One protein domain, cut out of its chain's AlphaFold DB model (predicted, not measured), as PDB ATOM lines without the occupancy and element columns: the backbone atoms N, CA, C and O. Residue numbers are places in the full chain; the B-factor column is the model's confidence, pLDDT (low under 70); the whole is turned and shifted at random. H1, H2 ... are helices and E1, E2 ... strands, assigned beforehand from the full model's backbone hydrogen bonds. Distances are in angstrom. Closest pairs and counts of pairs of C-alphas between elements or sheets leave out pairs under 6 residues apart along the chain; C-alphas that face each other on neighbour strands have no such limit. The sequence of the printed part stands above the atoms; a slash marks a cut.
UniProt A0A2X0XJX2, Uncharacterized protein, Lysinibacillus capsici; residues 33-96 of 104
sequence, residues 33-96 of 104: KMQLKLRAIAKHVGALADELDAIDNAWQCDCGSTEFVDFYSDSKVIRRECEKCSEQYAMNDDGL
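AT A GLANCE: This is residues 33 to 96 of the 104 residues of an uncharacterized protein of Lysinibacillus capsici (UniProt A0A2X0XJX2). Picture a small head, residues 58 to 96, holding a three-stranded antiparallel sheet and its loops, from which one long helix, H1, sticks out as a straight arm that makes most of the length. The 64 printed residues hold one named helix and three named strands, in the order H1, E1, E2, E3, and the class is mixed, helices and strands. The sheet runs E1, E2, E3, a meander, each strand the antiparallel neighbour of the one before. The whole is extended, with a radius of gyration of the C-alphas of 18.1 A and spans of 55 by 27 by 15 A.

HOW THE PARTS SIT: Start at the sheet with E2, residues 76 to 82, its inner strand. Beside it find E1, residues 68 to 73, an edge strand; the two form a hairpin at 154 degrees between their directions, with N 71 and O 79 within hydrogen-bond range at 2.8 A. The other edge strand is E3, residues 88 to 91, a hairpin with E2 at 155 degrees; look for N 89 and O 80, 2.8 A apart. H1, residues 33 to 56, is not on the sheet and is apart from E2 and E3. In H1 every O i to N i+4 pair is within hydrogen-bond range.

IN THESE COORDINATES: Find C-alpha 76 at (59.023, -4.413, 49.314); from there E2 runs 17.8 A to C-alpha 82. E1 measures 16.7 A, and E3 9.7 A, ending at C-alpha 91 at (61.190, 1.780, 43.292). Find C-alpha 33 at (10.624, 5.044, 34.988); from there H1 runs 35.0 A to C-alpha 56.

THE WHOLE: The two C-alphas farthest apart, those of Lys 33 and Ser 73, are 55.6 A apart. Residues 33 to 57 stand free; the body without them spans 28 by 16 by 13 A. The link from H1 to E1, 11 residues, is long. The printed part has no cut; its mean pLDDT is 88.4, and residue 95 is under 70.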
ATOM      1  N   LYS A  33       9.728   5.569  36.025       88.00
ATOM      2  CA  LYS A  33      10.624   5.044  34.988       88.00
ATOM      3  C   LYS A  33      11.803   5.981  34.733       88.00
ATOM      4  O   LYS A  33      12.926   5.515  34.538       88.00
ATOM      5  N   MET A  34      11.576   7.292  34.760       87.94
ATOM      6  CA  MET A  34      12.654   8.273  34.646       87.94
ATOM      7  C   MET A  34      13.618   8.232  35.825       87.94
ATOM      8  O   MET A  34      14.827   8.205  35.609       87.94
ATOM      9  N   GLN A  35      13.111   8.181  37.056       90.38
ATOM     10  CA  GLN A  35      13.956   8.088  38.246       90.38
ATOM     11  C   GLN A  35      14.841   6.839  38.218       90.38
ATOM     12  O   GLN A  35      16.026   6.925  38.534       90.38
ATOM     13  N   LEU A  36      14.304   5.690  37.795       91.12
ATOM     14  CA  LEU A  36      15.086   4.460  37.647       91.12
ATOM     15  C   LEU A  36      16.220   4.619  36.626       91.12
ATOM     16  O   LEU A  36      17.354   4.237  36.909       91.12
ATOM     17  N   LYS A  37      15.937   5.232  35.471       90.94
ATOM     18  CA  LYS A  37      16.958   5.518  34.454       90.94
ATOM     19  C   LYS A  37      18.021   6.490  34.960       90.94
ATOM     20  O   LYS A  37      19.202   6.228  34.776       90.94
ATOM     21  N   LEU A  38      17.622   7.570  35.632       89.75
ATOM     22  CA  LEU A  38      18.554   8.544  36.207       89.75
ATOM     23  C   LEU A  38      19.455   7.905  37.269       89.75
ATOM     24  O   LEU A  38      20.651   8.175  37.290       89.75
ATOM     25  N   ARG A  39      18.921   6.999  38.098       85.94
ATOM     26  CA  ARG A  39      19.724   6.220  39.056       85.94
ATOM     27  C   ARG A  39      20.718   5.293  38.361       85.94
ATOM     28  O   ARG A  39      21.846   5.180  38.823       85.94
ATOM     29  N   ALA A  40      20.313   4.625  37.281       90.75
ATOM     30  CA  ALA A  40      21.218   3.783  36.502       90.75
ATOM     31  C   ALA A  40      22.349   4.615  35.877       90.75
ATOM     32  O   ALA A  40      23.513   4.262  36.025       90.75
ATOM     33  N   ILE A  41      22.017   5.759  35.271       89.06
ATOM     34  CA  ILE A  41      23.004   6.701  34.724       89.06
ATOM     35  C   ILE A  41      23.965   7.166  35.820       89.06
ATOM     36  O   ILE A  41      25.169   7.091  35.627       89.06
ATOM     37  N   ALA A  42      23.459   7.579  36.984       89.69
ATOM     38  CA  ALA A  42      24.300   8.022  38.095       89.69
ATOM     39  C   ALA A  42      25.289   6.937  38.557       89.69
ATOM     40  O   ALA A  42      26.449   7.241  38.810       89.69
ATOM     41  N   LYS A  43      24.859   5.669  38.613       88.19
ATOM     42  CA  LYS A  43      25.757   4.545  38.926       88.19
ATOM     43  C   LYS A  43      26.853   4.369  37.877       88.19
ATOM     44  O   LYS A  43      28.000   4.153  38.241       88.19
ATOM     45  N   HIS A  44      26.503   4.464  36.595       90.81
ATOM     46  CA  HIS A  44      27.479   4.345  35.513       90.81
ATOM     47  C   HIS A  44      28.462   5.518  35.479       90.81
ATOM     48  O   HIS A  44      29.638   5.301  35.229       90.81
ATOM     49  N   VAL A  45      28.006   6.739  35.771       91.25
ATOM     50  CA  VAL A  45      28.887   7.911  35.882       91.25
ATOM     51  C   VAL A  45      29.846   7.770  37.065       91.25
ATOM     52  O   VAL A  45      31.005   8.138  36.928       91.25
ATOM     53  N   GLY A  46      29.394   7.207  38.192       85.38
ATOM     54  CA  GLY A  46      30.273   6.891  39.322       85.38
ATOM     55  C   GLY A  46      31.376   5.902  38.942       85.38
ATOM     56  O   GLY A  46      32.543   6.216  39.106       85.38
ATOM     57  N   ALA A  47      31.010   4.768  38.336       88.19
ATOM     58  CA  ALA A  47      31.991   3.780  37.877       88.19
ATOM     59  C   ALA A  47      32.978   4.361  36.848       88.19
ATOM     60  O   ALA A  47      34.168   4.085  36.914       88.19
ATOM     61  N   LEU A  48      32.498   5.209  35.932       88.06
ATOM     62  CA  LEU A  48      33.359   5.893  34.969       88.06
ATOM     63  C   LEU A  48      34.345   6.850  35.653       88.06
ATOM     64  O   LEU A  48      35.484   6.947  35.217       88.06
ATOM     65  N   ALA A  49      33.922   7.563  36.699       89.44
ATOM     66  CA  ALA A  49      34.825   8.419  37.464       89.44
ATOM     67  C   ALA A  49      35.925   7.590  38.145       89.44
ATOM     68  O   ALA A  49      37.095   7.935  38.017       89.44
ATOM     69  N   ASP A  50      35.564   6.457  38.758       87.31
ATOM     70  CA  ASP A  50      36.528   5.546  39.387       87.31
ATOM     71  C   ASP A  50      37.538   4.980  38.365       87.31
ATOM     72  O   ASP A  50      38.728   4.863  38.652       87.31
ATOM     73  N   GLU A  51      37.082   4.642  37.152       88.00
ATOM     74  CA  GLU A  51      37.946   4.172  36.057       88.00
ATOM     75  C   GLU A  51      38.915   5.259  35.570       88.00
ATOM     76  O   GLU A  51      40.088   4.972  35.329       88.00
ATOM     77  N   LEU A  52      38.447   6.503  35.432       86.56
ATOM     78  CA  LEU A  52      39.291   7.627  35.020       86.56
ATOM     79  C   LEU A  52      40.342   7.962  36.083       86.56
ATOM     80  O   LEU A  52      41.510   8.127  35.740       86.56
ATOM     81  N   ASP A  53      39.960   7.965  37.361       84.44
ATOM     82  CA  ASP A  53      40.903   8.146  38.465       84.44
ATOM     83  C   ASP A  53      41.954   7.021  38.487       84.44
ATOM     84  O   ASP A  53      43.130   7.263  38.760       84.44
ATOM     85  N   ALA A  54      41.567   5.781  38.174       82.31
ATOM     86  CA  ALA A  54      42.514   4.674  38.072       82.31
ATOM     87  C   ALA A  54      43.509   4.855  36.915       82.31
ATOM     88  O   ALA A  54      44.674   4.500  37.071       82.31
ATOM     89  N   ILE A  55      43.071   5.414  35.782       81.25
ATOM     90  CA  ILE A  55      43.943   5.715  34.637       81.25
ATOM     91  C   ILE A  55      44.938   6.821  34.992       81.25
ATOM     92  O   ILE A  55      46.128   6.647  34.750       81.25
ATOM     93  N   ASP A  56      44.481   7.918  35.600       79.88
ATOM     94  CA  ASP A  56      45.350   9.049  35.959       79.88
ATOM     95  C   ASP A  56      46.434   8.654  36.976       79.88
ATOM     96  O   ASP A  56      47.533   9.208  36.971       79.88
ATOM     97  N   ASN A  57      46.145   7.669  37.830       81.69
ATOM     98  CA  ASN A  57      47.091   7.142  38.815       81.69
ATOM     99  C   ASN A  57      47.882   5.916  38.324       81.69
ATOM    100  O   ASN A  57      48.751   5.420  39.048       81.69
ATOM    101  N   ALA A  58      47.593   5.386  37.132       84.25
ATOM    102  CA  ALA A  58      48.298   4.226  36.607       84.25
ATOM    103  C   ALA A  58      49.714   4.617  36.174       84.25
ATOM    104  O   ALA A  58      49.920   5.533  35.380       84.25
ATOM    105  N   TRP A  59      50.709   3.882  36.663       86.19
ATOM    106  CA  TRP A  59      52.071   4.035  36.167       86.19
ATOM    107  C   TRP A  59      52.184   3.518  34.726       86.19
ATOM    108  O   TRP A  59      51.653   2.457  34.389       86.19
ATOM    109  N   GLN A  60      52.937   4.245  33.901       89.12
ATOM    110  CA  GLN A  60      53.240   3.892  32.520       89.12
ATOM    111  C   GLN A  60      54.748   4.014  32.287       89.12
ATOM    112  O   GLN A  60      55.382   4.964  32.737       89.12
ATOM    113  N   CYS A  61      55.312   3.044  31.576       90.00
ATOM    114  CA  CYS A  61      56.687   3.101  31.089       90.00
ATOM    115  C   CYS A  61      56.821   4.150  29.972       90.00
ATOM    116  O   CYS A  61      55.875   4.357  29.210       90.00
ATOM    117  N   ASP A  62      58.010   4.722  29.783       88.50
ATOM    118  CA  ASP A  62      58.285   5.725  28.742       88.50
ATOM    119  C   ASP A  62      58.001   5.217  27.313       88.50
ATOM    120  O   ASP A  62      57.661   5.988  26.413       88.50
ATOM    121  N   CYS A  63      58.037   3.896  27.090       90.19
ATOM    122  CA  CYS A  63      57.626   3.279  25.821       90.19
ATOM    123  C   CYS A  63      56.095   3.230  25.591       90.19
ATOM    124  O   CYS A  63      55.629   2.715  24.565       90.19
ATOM    125  N   GLY A  64      55.306   3.701  26.558       88.94
ATOM    126  CA  GLY A  64      53.847   3.720  26.546       88.94
ATOM    127  C   GLY A  64      53.168   2.433  27.032       88.94
ATOM    128  O   GLY A  64      51.946   2.323  26.923       88.94
ATOM    129  N   SER A  65      53.909   1.446  27.541       90.06
ATOM    130  CA  SER A  65      53.317   0.222  28.106       90.06
ATOM    131  C   SER A  65      52.885   0.417  29.560       90.06
ATOM    132  O   SER A  65      53.606   1.038  30.339       90.06
ATOM    133  N   THR A  66      51.751  -0.172  29.936       89.88
ATOM    134  CA  THR A  66      51.289  -0.297  31.331       89.88
ATOM    135  C   THR A  66      51.549  -1.691  31.906       89.88
ATOM    136  O   THR A  66      51.201  -1.959  33.050       89.88
ATOM    137  N   GLU A  67      52.120  -2.598  31.110       91.69
ATOM    138  CA  GLU A  67      52.445  -3.968  31.511       91.69
ATOM    139  C   GLU A  67      53.854  -4.023  32.107       91.69
ATOM    140  O   GLU A  67      54.830  -3.563  31.492       91.69
ATOM    141  N   PHE A  68      53.952  -4.571  33.318       92.50
ATOM    142  CA  PHE A  68      55.191  -4.633  34.080       92.50
ATOM    143  C   PHE A  68      55.245  -5.809  35.054       92.50
ATOM    144  O   PHE A  68      54.221  -6.323  35.502       92.50
ATOM    145  N   VAL A  69      56.471  -6.164  35.439       94.25
ATOM    146  CA  VAL A  69      56.777  -7.145  36.482       94.25
ATOM    147  C   VAL A  69      57.467  -6.451  37.652       94.25
ATOM    148  O   VAL A  69      58.459  -5.741  37.470       94.25
ATOM    149  N   ASP A  70      56.957  -6.696  38.859       93.62
ATOM    150  CA  ASP A  70      57.523  -6.192  40.109       93.62
ATOM    151  C   ASP A  70      58.438  -7.240  40.759       93.62
ATOM    152  O   ASP A  70      58.061  -8.395  40.969       93.62
ATOM    153  N   PHE A  71      59.652  -6.819  41.112       93.00
ATOM    154  CA  PHE A  71      60.635  -7.626  41.826       93.00
ATOM    155  C   PHE A  71      60.659  -7.225  43.296       93.00
ATOM    156  O   PHE A  71      60.847  -6.052  43.626       93.00
ATOM    157  N   TYR A  72      60.504  -8.210  44.180       91.94
ATOM    158  CA  TYR A  72      60.372  -7.994  45.618       91.94
ATOM    159  C   TYR A  72      61.619  -8.440  46.391       91.94
ATOM    160  O   TYR A  72      62.193  -9.493  46.114       91.94
ATOM    161  N   SER A  73      61.981  -7.678  47.420       91.88
ATOM    162  CA  SER A  73      62.931  -8.056  48.470       91.88
ATOM    163  C   SER A  73      62.336  -7.652  49.815       91.88
ATOM    164  O   SER A  73      61.786  -6.561  49.934       91.88
ATOM    165  N   ASP A  74      62.359  -8.548  50.806       91.31
ATOM    166  CA  ASP A  74      61.778  -8.311  52.138       91.31
ATOM    167  C   ASP A  74      60.349  -7.724  52.102       91.31
ATOM    168  O   ASP A  74      60.001  -6.806  52.844       91.31
ATOM    169  N   SER A  75      59.513  -8.246  51.193       87.25
ATOM    170  CA  SER A  75      58.127  -7.802  50.951       87.25
ATOM    171  C   SER A  75      57.964  -6.361  50.441       87.25
ATOM    172  O   SER A  75      56.840  -5.864  50.386       87.25
ATOM    173  N   LYS A  76      59.043  -5.706  50.009       89.62
ATOM    174  CA  LYS A  76      59.023  -4.413  49.314       89.62
ATOM    175  C   LYS A  76      59.361  -4.597  47.840       89.62
ATOM    176  O   LYS A  76      60.235  -5.397  47.513       89.62
ATOM    177  N   VAL A  77      58.693  -3.857  46.953       89.69
ATOM    178  CA  VAL A  77      59.114  -3.796  45.546       89.69
ATOM    179  C   VAL A  77      60.417  -3.009  45.494       89.69
ATOM    180  O   VAL A  77      60.469  -1.890  45.991       89.69
ATOM    181  N   ILE A  78      61.464  -3.597  44.925       90.69
ATOM    182  CA  ILE A  78      62.775  -2.949  44.755       90.69
ATOM    183  C   ILE A  78      62.991  -2.464  43.324       90.69
ATOM    184  O   ILE A  78      63.724  -1.507  43.086       90.69
ATOM    185  N   ARG A  79      62.351  -3.130  42.361       91.88
ATOM    186  CA  ARG A  79      62.478  -2.826  40.941       91.88
ATOM    187  C   ARG A  79      61.201  -3.196  40.213       91.88
ATOM    188  O   ARG A  79      60.616  -4.239  40.498       91.88
ATOM    189  N   ARG A  80      60.844  -2.381  39.232       92.56
ATOM    190  CA  ARG A  80      59.821  -2.664  38.232       92.56
ATOM    191  C   ARG A  80      60.473  -2.783  36.863       92.56
ATOM    192  O   ARG A  80      61.363  -2.003  36.538       92.56
ATOM    193  N   GLU A  81      60.052  -3.751  36.067       94.38
ATOM    194  CA  GLU A  81      60.516  -3.920  34.690       94.38
ATOM    195  C   GLU A  81      59.339  -3.880  33.725       94.38
ATOM    196  O   GLU A  81      58.332  -4.547  33.948       94.38
ATOM    197  N   CYS A  82      59.469  -3.111  32.646       94.38
ATOM    198  CA  CYS A  82      58.472  -3.087  31.586       94.38
ATOM    199  C   CYS A  82      58.532  -4.370  30.745       94.38
ATOM    200  O   CYS A  82      59.573  -4.686  30.176       94.38
ATOM    201  N   GLU A  83      57.403  -5.054  30.551       94.69
ATOM    202  CA  GLU A  83      57.369  -6.301  29.765       94.69
ATOM    203  C   GLU A  83      57.612  -6.086  28.262       94.69
ATOM    204  O   GLU A  83      58.015  -7.004  27.547       94.69
ATOM    205  N   LYS A  84      57.384  -4.866  27.766       94.50
ATOM    206  CA  LYS A  84      57.462  -4.547  26.335       94.50
ATOM    207  C   LYS A  84      58.857  -4.123  25.880       94.50
ATOM    208  O   LYS A  84      59.276  -4.495  24.786       94.50
ATOM    209  N   CYS A  85      59.534  -3.291  26.669       94.69
ATOM    210  CA  CYS A  85      60.844  -2.733  26.317       94.69
ATOM    211  C   CYS A  85      61.976  -3.177  27.252       94.69
ATOM    212  O   CYS A  85      63.125  -2.827  26.998       94.69
ATOM    213  N   SER A  86      61.668  -3.944  28.305       93.12
ATOM    214  CA  SER A  86      62.625  -4.431  29.311       93.12
ATOM    215  C   SER A  86      63.380  -3.334  30.069       93.12
ATOM    216  O   SER A  86      64.381  -3.610  30.730       93.12
ATOM    217  N   GLU A  87      62.897  -2.092  30.009       91.94
ATOM    218  CA  GLU A  87      63.446  -0.990  30.790       91.94
ATOM    219  C   GLU A  87      63.123  -1.172  32.272       91.94
ATOM    220  O   GLU A  87      62.044  -1.648  32.650       91.94
ATOM    221  N   GLN A  88      64.096  -0.829  33.112       92.81
ATOM    222  CA  GLN A  88      64.066  -1.098  34.540       92.81
ATOM    223  C   GLN A  88      63.980   0.204  35.319       92.81
ATOM    224  O   GLN A  88      64.736   1.140  35.083       92.81
ATOM    225  N   TYR A  89      63.098   0.212  36.306       90.50
ATOM    226  CA  TYR A  89      62.836   1.358  37.154       90.50
ATOM    227  C   TYR A  89      63.067   0.952  38.607       90.50
ATOM    228  O   TYR A  89      62.569  -0.082  39.066       90.50
ATOM    229  N   ALA A  90      63.848   1.749  39.328       90.00
ATOM    230  CA  ALA A  90      64.048   1.584  40.759       90.00
ATOM    231  C   ALA A  90      62.815   2.108  41.500       90.00
ATOM    232  O   ALA A  90      62.314   3.190  41.189       90.00
ATOM    233  N   MET A  91      62.318   1.345  42.470       86.69
ATOM    234  CA  MET A  91      61.190   1.780  43.292       86.69
ATOM    235  C   MET A  91      61.704   2.558  44.496       86.69
ATOM    236  O   MET A  91      62.537   2.052  45.250       86.69
ATOM    237  N   ASN A  92      61.194   3.771  44.684       81.12
ATOM    238  CA  ASN A  92      61.511   4.592  45.849       81.12
ATOM    239  C   ASN A  92      60.524   4.339  47.000       81.12
ATOM    240  O   ASN A  92      59.502   3.668  46.842       81.12
ATOM    241  N   ASP A  93      60.820   4.900  48.177       75.06
ATOM    242  CA  ASP A  93      59.981   4.769  49.380       75.06
ATOM    243  C   ASP A  93      58.580   5.399  49.232       75.06
ATOM    244  O   ASP A  93      57.673   5.066  49.996       75.06
ATOM    245  N   ASP A  94      58.383   6.284  48.251       75.19
ATOM    246  CA  ASP A  94      57.080   6.854  47.879       75.19
ATOM    247  C   ASP A  94      56.226   5.904  47.017       75.19
ATOM    248  O   ASP A  94      55.070   6.205  46.719       75.19
ATOM    249  N   GLY A  95      56.773   4.741  46.647       69.81
ATOM    250  CA  GLY A  95      56.111   3.744  45.815       69.81
ATOM    251  C   GLY A  95      56.087   4.092  44.326       69.81
ATOM    252  O   GLY A  95      55.420   3.384  43.566       69.81
ATOM    253  N   LEU A  96      56.798   5.141  43.895       76.25
ATOM    254  CA  LEU A  96      56.876   5.536  42.493       76.25
ATOM    255  C   LEU A  96      58.150   4.977  41.833       76.25
ATOM    256  O   LEU A  96      59.250   5.119  42.380       76.25
TER     257      LEU A  96